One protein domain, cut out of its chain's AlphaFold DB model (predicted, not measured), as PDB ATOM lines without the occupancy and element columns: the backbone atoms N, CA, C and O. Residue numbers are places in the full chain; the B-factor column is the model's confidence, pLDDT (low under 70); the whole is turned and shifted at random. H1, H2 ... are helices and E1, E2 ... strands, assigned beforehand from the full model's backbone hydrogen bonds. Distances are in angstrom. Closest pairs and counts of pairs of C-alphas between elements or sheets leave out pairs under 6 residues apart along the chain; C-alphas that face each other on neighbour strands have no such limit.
ATOM      1  N   ILE A 662     185.937 154.256 138.534       95.25
ATOM      2  CA  ILE A 662     184.784 153.371 138.740       95.25
ATOM      3  C   ILE A 662     184.092 153.078 137.406       95.25
ATOM      4  O   ILE A 662     184.192 153.870 136.468       95.25
ATOM      5  N   SER A 663     183.394 151.950 137.328       93.75
ATOM      6  CA  SER A 663     182.547 151.580 136.186       93.75
ATOM      7  C   SER A 663     181.297 152.466 136.075       93.75
ATOM      8  O   SER A 663     180.967 153.236 136.987       93.75
ATOM      9  N   LYS A 664     180.577 152.367 134.948       91.00
ATOM     10  CA  LYS A 664     179.308 153.084 134.743       91.00
ATOM     11  C   LYS A 664     178.253 152.615 135.750       91.00
ATOM     12  O   LYS A 664     177.553 153.450 136.316       91.00
ATOM     13  N   GLU A 665     178.205 151.317 136.024       92.12
ATOM     14  CA  GLU A 665     177.272 150.671 136.945       92.12
ATOM     15  C   GLU A 665     177.534 151.126 138.387       92.12
ATOM     16  O   GLU A 665     176.617 151.546 139.093       92.12
ATOM     17  N   GLU A 666     178.802 151.146 138.813       92.50
ATOM     18  CA  GLU A 666     179.192 151.693 140.119       92.50
ATOM     19  C   GLU A 666     178.886 153.192 140.223       92.50
ATOM     20  O   GLU A 666     178.449 153.677 141.269       92.50
ATOM     21  N   PHE A 667     179.095 153.955 139.146       90.62
ATOM     22  CA  PHE A 667     178.739 155.371 139.111       90.62
ATOM     23  C   PHE A 667     177.228 155.580 139.276       90.62
ATOM     24  O   PHE A 667     176.811 156.462 140.027       90.62
ATOM     25  N   GLU A 668     176.408 154.782 138.594       85.69
ATOM     26  CA  GLU A 668     174.948 154.854 138.670       85.69
ATOM     27  C   GLU A 668     174.431 154.436 140.050       85.69
ATOM     28  O   GLU A 668     173.673 155.198 140.658       85.69
ATOM     29  N   GLY A 669     174.925 153.321 140.599       85.94
ATOM     30  CA  GLY A 669     174.576 152.847 141.942       85.94
ATOM     31  C   GLY A 669     175.050 153.767 143.072       85.94
ATOM     32  O   GLY A 669     174.457 153.799 144.146       85.94
ATOM     33  N   SER A 670     176.082 154.580 142.834       86.50
ATOM     34  CA  SER A 670     176.615 155.520 143.827       86.50
ATOM     35  C   SER A 670     176.052 156.940 143.726       86.50
ATOM     36  O   SER A 670     176.485 157.810 144.488       86.50
ATOM     37  N   ARG A 671     175.097 157.227 142.824       77.50
ATOM     38  CA  ARG A 671     174.554 158.588 142.592       77.50
ATOM     39  C   ARG A 671     174.009 159.260 143.856       77.50
ATOM     40  O   ARG A 671     174.164 160.471 144.009       77.50
ATOM     41  N   GLU A 672     173.420 158.490 144.760       72.81
ATOM     42  CA  GLU A 672     172.810 159.005 145.994       72.81
ATOM     43  C   GLU A 672     173.778 159.038 147.181       72.81
ATOM     44  O   GLU A 672     173.512 159.711 148.180       72.81
ATOM     45  N   SER A 673     174.935 158.378 147.060       79.88
ATOM     46  CA  SER A 673     175.943 158.390 148.112       79.88
ATOM     47  C   SER A 673     176.481 159.801 148.346       79.88
ATOM     48  O   SER A 673     176.767 160.564 147.409       79.88
ATOM     49  N   LYS A 674     176.636 160.119 149.630       75.75
ATOM     50  CA  LYS A 674     177.228 161.362 150.123       75.75
ATOM     51  C   LYS A 674     178.609 161.152 150.754       75.75
ATOM     52  O   LYS A 674     179.170 162.105 151.282       75.75
ATOM     53  N   ASP A 675     179.155 159.937 150.702       83.88
ATOM     54  CA  ASP A 675     180.511 159.657 151.180       83.88
ATOM     55  C   ASP A 675     181.536 160.462 150.347       83.88
ATOM     56  O   ASP A 675     181.541 160.339 149.114       83.88
ATOM     57  N   PRO A 676     182.406 161.279 150.975       85.50
ATOM     58  CA  PRO A 676     183.426 162.056 150.272       85.50
ATOM     59  C   PRO A 676     184.346 161.229 149.369       85.50
ATOM     60  O   PRO A 676     184.722 161.698 148.293       85.50
ATOM     61  N   GLU A 677     184.707 160.008 149.758       88.94
ATOM     62  CA  GLU A 677     185.598 159.166 148.959       88.94
ATOM     63  C   GLU A 677     184.905 158.685 147.682       88.94
ATOM     64  O   GLU A 677     185.487 158.776 146.597       88.94
ATOM     65  N   ILE A 678     183.632 158.297 147.790       89.81
ATOM     66  CA  ILE A 678     182.783 157.939 146.645       89.81
ATOM     67  C   ILE A 678     182.529 159.171 145.766       89.81
ATOM     68  O   ILE A 678     182.595 159.100 144.539       89.81
ATOM     69  N   ILE A 679     182.297 160.347 146.363       89.19
ATOM     70  CA  ILE A 679     182.171 161.609 145.620       89.19
ATOM     71  C   ILE A 679     183.422 161.852 144.761       89.19
ATOM     72  O   ILE A 679     183.284 162.218 143.588       89.19
ATOM     73  N   ARG A 680     184.628 161.643 145.304       93.62
ATOM     74  CA  ARG A 680     185.890 161.812 144.562       93.62
ATOM     75  C   ARG A 680     186.061 160.775 143.452       93.62
ATOM     76  O   ARG A 680     186.478 161.152 142.358       93.62
ATOM     77  N   GLU A 681     185.672 159.523 143.678       95.19
ATOM     78  CA  GLU A 681     185.633 158.489 142.633       95.19
ATOM     79  C   GLU A 681     184.710 158.894 141.474       95.19
ATOM     80  O   GLU A 681     185.126 158.892 140.313       95.19
ATOM     81  N   ARG A 682     183.496 159.376 141.774       94.00
ATOM     82  CA  ARG A 682     182.565 159.903 140.761       94.00
ATOM     83  C   ARG A 682     183.134 161.117 140.023       94.00
ATOM     84  O   ARG A 682     182.918 161.258 138.820       94.00
ATOM     85  N   LYS A 683     183.854 162.012 140.715       94.62
ATOM     86  CA  LYS A 683     184.540 163.152 140.077       94.62
ATOM     87  C   LYS A 683     185.611 162.663 139.096       94.62
ATOM     88  O   LYS A 683     185.653 163.188 137.982       94.62
ATOM     89  N   LYS A 684     186.419 161.657 139.463       96.94
ATOM     90  CA  LYS A 684     187.420 161.056 138.562       96.94
ATOM     91  C   LYS A 684     186.760 160.370 137.367       96.94
ATOM     92  O   LYS A 684     187.161 160.639 136.239       96.94
ATOM     93  N   TYR A 685     185.701 159.589 137.589       96.44
ATOM     94  CA  TYR A 685     184.904 158.997 136.510       96.44
ATOM     95  C   TYR A 685     184.379 160.055 135.538       96.44
ATOM     96  O   TYR A 685     184.519 159.897 134.334       96.44
ATOM     97  N   TRP A 686     183.845 161.180 136.024       94.75
ATOM     98  CA  TRP A 686     183.404 162.266 135.144       94.75
ATOM     99  C   TRP A 686     184.538 162.894 134.334       94.75
ATOM    100  O   TRP A 686     184.319 163.248 133.179       94.75
ATOM    101  N   LEU A 687     185.725 163.072 134.924       97.12
ATOM    102  CA  LEU A 687     186.894 163.560 134.187       97.12
ATOM    103  C   LEU A 687     187.280 162.567 133.086       97.12
ATOM    104  O   LEU A 687     187.425 162.976 131.939       97.12
ATOM    105  N   HIS A 688     187.349 161.277 133.414       96.38
ATOM    106  CA  HIS A 688     187.637 160.215 132.453       96.38
ATOM    107  C   HIS A 688     186.579 160.160 131.341       96.38
ATOM    108  O   HIS A 688     186.913 160.238 130.166       96.38
ATOM    109  N   LYS A 689     185.292 160.153 131.703       94.44
ATOM    110  CA  LYS A 689     184.167 160.137 130.763       94.44
ATOM    111  C   LYS A 689     184.219 161.301 129.774       94.44
ATOM    112  O   LYS A 689     183.870 161.117 128.613       94.44
ATOM    113  N   ILE A 690     184.623 162.490 130.226       94.31
ATOM    114  CA  ILE A 690     184.720 163.679 129.373       94.31
ATOM    115  C   ILE A 690     185.968 163.623 128.491       94.31
ATOM    116  O   ILE A 690     185.853 163.875 127.298       94.31
ATOM    117  N   PHE A 691     187.144 163.346 129.060       96.69
ATOM    118  CA  PHE A 691     188.429 163.601 128.401       96.69
ATOM    119  C   PHE A 691     189.130 162.352 127.846       96.69
ATOM    120  O   PHE A 691     189.888 162.480 126.890       96.69
ATOM    121  N   GLY A 692     188.864 161.172 128.404       95.81
ATOM    122  CA  GLY A 692     189.529 159.916 128.055       95.81
ATOM    123  C   GLY A 692     190.899 159.736 128.717       95.81
ATOM    124  O   GLY A 692     191.507 160.685 129.217       95.81
ATOM    125  N   GLU A 693     191.390 158.493 128.721       95.19
ATOM    126  CA  GLU A 693     192.667 158.130 129.356       95.19
ATOM    127  C   GLU A 693     193.885 158.640 128.579       95.19
ATOM    128  O   GLU A 693     194.853 159.096 129.179       95.19
ATOM    129  N   GLU A 694     193.838 158.614 127.244       97.06
ATOM    130  CA  GLU A 694     194.960 159.049 126.402       97.06
ATOM    131  C   GLU A 694     195.283 160.528 126.637       97.06
ATOM    132  O   GLU A 694     196.429 160.866 126.929       97.06
ATOM    133  N   LEU A 695     194.267 161.399 126.637       97.94
ATOM    134  CA  LEU A 695     194.452 162.807 126.985       97.94
ATOM    135  C   LEU A 695     194.932 162.964 128.434       97.94
ATOM    136  O   LEU A 695     195.841 163.752 128.690       97.94
ATOM    137  N   ALA A 696     194.364 162.211 129.381       97.44
ATOM    138  CA  ALA A 696     194.839 162.240 130.761       97.44
ATOM    139  C   ALA A 696     196.338 161.890 130.849       97.44
ATOM    140  O   ALA A 696     197.058 162.523 131.608       97.44
ATOM    141  N   SER A 697     196.845 160.958 130.042       97.50
ATOM    142  CA  SER A 697     198.254 160.543 130.100       97.50
ATOM    143  C   SER A 697     199.260 161.607 129.634       97.50
ATOM    144  O   SER A 697     200.400 161.599 130.096       97.50
ATOM    145  N   ILE A 698     198.847 162.537 128.765       97.75
ATOM    146  CA  ILE A 698     199.743 163.534 128.148       97.75
ATOM    147  C   ILE A 698     199.513 164.966 128.643       97.75
ATOM    148  O   ILE A 698     200.368 165.830 128.453       97.75
ATOM    149  N   VAL A 699     198.355 165.249 129.245       98.00
ATOM    150  CA  VAL A 699     197.968 166.620 129.579       98.00
ATOM    151  C   VAL A 699     198.815 167.193 130.710       98.00
ATOM    152  O   VAL A 699     198.932 166.623 131.796       98.00
ATOM    153  N   THR A 700     199.342 168.387 130.464       96.94
ATOM    154  CA  THR A 700     199.984 169.242 131.458       96.94
ATOM    155  C   THR A 700     199.269 170.583 131.547       96.94
ATOM    156  O   THR A 700     198.806 171.136 130.544       96.94
ATOM    157  N   HIS A 701     199.196 171.137 132.752       95.12
ATOM    158  CA  HIS A 701     198.585 172.437 132.991       95.12
ATOM    159  C   HIS A 701     199.379 173.211 134.037       95.12
ATOM    160  O   HIS A 701     199.527 172.774 135.173       95.12
ATOM    161  N   GLU A 702     199.898 174.368 133.635       92.88
ATOM    162  CA  GLU A 702     200.635 175.257 134.524       92.88
ATOM    163  C   GLU A 702     199.656 176.159 135.276       92.88
ATOM    164  O   GLU A 702     198.969 176.985 134.668       92.88
ATOM    165  N   ILE A 703     199.636 176.032 136.600       91.88
ATOM    166  CA  ILE A 703     198.887 176.914 137.494       91.88
ATOM    167  C   ILE A 703     199.849 177.838 138.239       91.88
ATOM    168  O   ILE A 703     200.995 177.489 138.517       91.88
ATOM    169  N   LYS A 704     199.395 179.049 138.560       89.69
ATOM    170  CA  LYS A 704     200.196 180.029 139.304       89.69
ATOM    171  C   LYS A 704     199.744 180.065 140.751       89.69
ATOM    172  O   LYS A 704     198.555 180.256 140.999       89.69
ATOM    173  N   ARG A 705     200.692 179.939 141.681       87.81
ATOM    174  CA  ARG A 705     200.429 180.155 143.102       87.81
ATOM    175  C   ARG A 705     200.055 181.624 143.322       87.81
ATOM    176  O   ARG A 705     200.700 182.508 142.744       87.81
ATOM    177  N   PRO A 706     199.004 181.905 144.108       87.00
ATOM    178  CA  PRO A 706     198.673 183.273 144.474       87.00
ATOM    179  C   PRO A 706     199.831 183.903 145.258       87.00
ATOM    180  O   PRO A 706     200.593 183.202 145.913       87.00
ATOM    181  N   ASN A 707     199.974 185.225 145.155       78.81
ATOM    182  CA  ASN A 707     200.968 186.039 145.873       78.81
ATOM    183  C   ASN A 707     202.456 185.720 145.618       78.81
ATOM    184  O   ASN A 707     203.317 186.388 146.185       78.81
ATOM    185  N   ALA A 708     202.793 184.774 144.737       76.62
ATOM    186  CA  ALA A 708     204.182 184.487 144.399       76.62
ATOM    187  C   ALA A 708     204.798 185.572 143.489       76.62
ATOM    188  O   ALA A 708     204.206 185.977 142.479       76.62
ATOM    189  N   GLU A 709     206.015 186.023 143.814       62.66
ATOM    190  CA  GLU A 709     206.831 186.832 142.900       62.66
ATOM    191  C   GLU A 709     207.278 185.977 141.686       62.66
ATOM    192  O   GLU A 709     207.263 184.748 141.730       62.66
ATOM    193  N   LYS A 710     207.566 186.606 140.536       61.31
ATOM    194  CA  LYS A 710     207.661 185.924 139.222       61.31
ATOM    195  C   LYS A 710     208.614 184.710 139.166       61.31
ATOM    196  O   LYS A 710     209.657 184.689 139.799       61.31
ATOM    197  N   GLU A 711     208.257 183.794 138.256       48.53
ATOM    198  CA  GLU A 711     208.962 182.594 137.742       48.53
ATOM    199  C   GLU A 711     209.262 181.450 138.733       48.53
ATOM    200  O   GLU A 711     209.293 180.310 138.284       48.53
ATOM    201  N   GLU A 712     209.325 181.680 140.049       54.34
ATOM    202  CA  GLU A 712     209.497 180.600 141.054       54.34
ATOM    203  C   GLU A 712     208.172 180.088 141.666       54.34
ATOM    204  O   GLU A 712     208.160 179.154 142.464       54.34
ATOM    205  N   GLY A 713     207.035 180.674 141.275       70.75
ATOM    206  CA  GLY A 713     205.714 180.416 141.862       70.75
ATOM    207  C   GLY A 713     204.721 179.622 141.010       70.75
ATOM    208  O   GLY A 713     203.515 179.773 141.217       70.75
ATOM    209  N   THR A 714     205.159 178.856 140.009       83.25
ATOM    210  CA  THR A 714     204.241 178.067 139.166       83.25
ATOM    211  C   THR A 714     204.338 176.580 139.462       83.25
ATOM    212  O   THR A 714     205.394 176.056 139.806       83.25
ATOM    213  N   GLU A 715     203.200 175.900 139.383       89.62
ATOM    214  CA  GLU A 715     203.095 174.467 139.608       89.62
ATOM    215  C   GLU A 715     202.584 173.806 138.332       89.62
ATOM    216  O   GLU A 715     201.554 174.193 137.777       89.62
ATOM    217  N   MET A 716     203.342 172.830 137.838       94.50
ATOM    218  CA  MET A 716     202.967 172.060 136.659       94.50
ATOM    219  C   MET A 716     202.161 170.844 137.100       94.50
ATOM    220  O   MET A 716     202.707 169.911 137.686       94.50
ATOM    221  N   LEU A 717     200.867 170.850 136.799       96.56
ATOM    222  CA  LEU A 717     199.991 169.707 137.019       96.56
ATOM    223  C   LEU A 717     200.026 168.768 135.820       96.56
ATOM    224  O   LEU A 717     200.217 169.207 134.684       96.56
ATOM    225  N   THR A 718     199.773 167.486 136.070       97.69
ATOM    226  CA  THR A 718     199.659 166.453 135.032       97.69
ATOM    227  C   THR A 718     198.413 165.602 135.263       97.69
ATOM    228  O   THR A 718     197.801 165.656 136.335       97.69
ATOM    229  N   GLY A 719     197.993 164.819 134.272       97.75
ATOM    230  CA  GLY A 719     196.963 163.816 134.520       97.75
ATOM    231  C   GLY A 719     195.599 164.388 134.889       97.75
ATOM    232  O   GLY A 719     195.178 165.471 134.474       97.75
ATOM    233  N   TYR A 720     194.909 163.647 135.752       98.00
ATOM    234  CA  TYR A 720     193.615 164.036 136.307       98.00
ATOM    235  C   TYR A 720     193.671 165.307 137.172       98.00
ATOM    236  O   TYR A 720     192.640 165.963 137.332       98.00
ATOM    237  N   GLU A 721     194.846 165.692 137.684       98.00
ATOM    238  CA  GLU A 721     195.024 166.955 138.412       98.00
ATOM    239  C   GLU A 721     194.881 168.144 137.455       98.00
ATOM    240  O   GLU A 721     194.099 169.059 137.709       98.00
ATOM    241  N   ALA A 722     195.560 168.087 136.305       97.44
ATOM    242  CA  ALA A 722     195.429 169.091 135.254       97.44
ATOM    243  C   ALA A 722     193.992 169.149 134.703       97.44
ATOM    244  O   ALA A 722     193.413 170.233 134.575       97.44
ATOM    245  N   LEU A 723     193.373 167.989 134.446       97.94
ATOM    246  CA  LEU A 723     191.992 167.923 133.949       97.94
ATOM    247  C   LEU A 723     190.971 168.512 134.929       97.94
ATOM    248  O   LEU A 723     189.968 169.075 134.489       97.94
ATOM    249  N   TYR A 724     191.203 168.418 136.242       96.75
ATOM    250  CA  TYR A 724     190.324 169.016 137.248       96.75
ATOM    251  C   TYR A 724     190.217 170.543 137.085       96.75
ATOM    252  O   TYR A 724     189.103 171.077 137.029       96.75
ATOM    253  N   PHE A 725     191.351 171.236 136.938       95.62
ATOM    254  CA  PHE A 725     191.384 172.688 136.733       95.62
ATOM    255  C   PHE A 725     190.855 173.080 135.350       95.62
ATOM    256  O   PHE A 725     189.966 173.926 135.244       95.62
ATOM    257  N   LEU A 726     191.278 172.383 134.292       95.19
ATOM    258  CA  LEU A 726     190.799 172.647 132.931       95.19
ATOM    259  C   LEU A 726     189.279 172.436 132.792       95.19
ATOM    260  O   LEU A 726     188.591 173.191 132.097       95.19
ATOM    261  N   LYS A 727     188.702 171.450 133.494       95.06
ATOM    262  CA  LYS A 727     187.245 171.258 133.542       95.06
ATOM    263  C   LYS A 727     186.538 172.465 134.161       95.06
ATOM    264  O   LYS A 727     185.505 172.877 133.629       95.06
ATOM    265  N   LYS A 728     187.063 173.025 135.259       90.00
ATOM    266  CA  LYS A 728     186.505 174.232 135.899       90.00
ATOM    267  C   LYS A 728     186.492 175.430 134.944       90.00
ATOM    268  O   LYS A 728     185.533 176.195 134.954       90.00
ATOM    269  N   GLU A 729     187.474 175.528 134.054       90.12
ATOM    270  CA  GLU A 729     187.542 176.545 132.992       90.12
ATOM    271  C   GLU A 729     186.632 176.255 131.775       90.12
ATOM    272  O   GLU A 729     186.666 176.963 130.760       90.12
ATOM    273  N   GLY A 730     185.821 175.194 131.844       91.12
ATOM    274  CA  GLY A 730     184.889 174.791 130.793       91.12
ATOM    275  C   GLY A 730     185.546 174.130 129.580       91.12
ATOM    276  O   GLY A 730     184.907 174.040 128.530       91.12
TER     277      GLY A 730
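This is residues 662 to 730 of the 1105 residues of an uncharacterized protein of Symploca sp. SIO1A3 (UniProt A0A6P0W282). The model is a loose, elongated arch: the long helix H2 and the two-strand hairpin E1 and E2 are its two sides, short H3 joins them across one end, and H4 sits in the middle between them, crossing H2. Short H1 lies beyond H2 at one far end, and the loop of the hairpin, residues 705 to 713, reaches the other. The printed part has 69 residues, with four named helices and two named strands in the order H1, H2, H3, E1, E2, H4; the sheet, E1 - E2, is antiparallel, and the class is mixed, helices and strands. The radius of gyration of the C-alphas is 14.8 A, and the spans are 47 by 27 by 18 A.

H1, residues 664 to 669, and H2, residues 676 to 691, are close but not clearly touching; their closest C-alphas, of Phe 667 and Arg 682, are 6.2 A apart. They run opposite ways at a shallow tilt of 32 degrees, only just short of steep. A tight link leads from H2 to H3, residues 693 to 698, about perpendicular to H2 at 82 degrees. E1, residues 700 to 704, and E2, residues 714 to 718, form an antiparallel hairpin at 154 degrees, with N 701 and O 717 at 2.9 A and N 715 and O 703 at 2.9 A, both within hydrogen-bond range. H4, residues 719 to 728, follows E2 by a tight link. It touches H3, closest at the C-alphas of Ala 696 and Gly 719, 4.6 A. It touches H2 with residues 684 to 691 of H2 alone, about perpendicular at 85 degrees, closest at the C-alphas of Leu 687 and Leu 723, 6.7 A. The closest C-alphas of E1 and H4, of His 701 and Ala 722, are 5.1 A apart. H1 and H4 are apart, as are H2 and E1. Every O i to N i+4 pair is within hydrogen-bond range in H1, H2 and H3, and 5 of 6 are in H4.

H1 begins at C-alpha 664, (179.308, 153.084, 134.743), and is 8.6 A long from first to last C-alpha. H2 measures 22.5 A, H3 9.0 A, E1 13.3 A and E2 13.2 A. H2 ends at C-alpha 691, (188.429, 163.601, 128.401). H4, 14.8 A long, ends at C-alpha 728, (186.505, 174.232, 135.899).

The two C-alphas farthest apart, of Glu 665 and Glu 709, are 47.1 A from each other. Residues 672 to 677, of which 676 and 677 belong to H2, stand free. The printed part has no cut, and no link is long. The mean pLDDT of the printed part is 89.5; residues 709 to 712 are under 70.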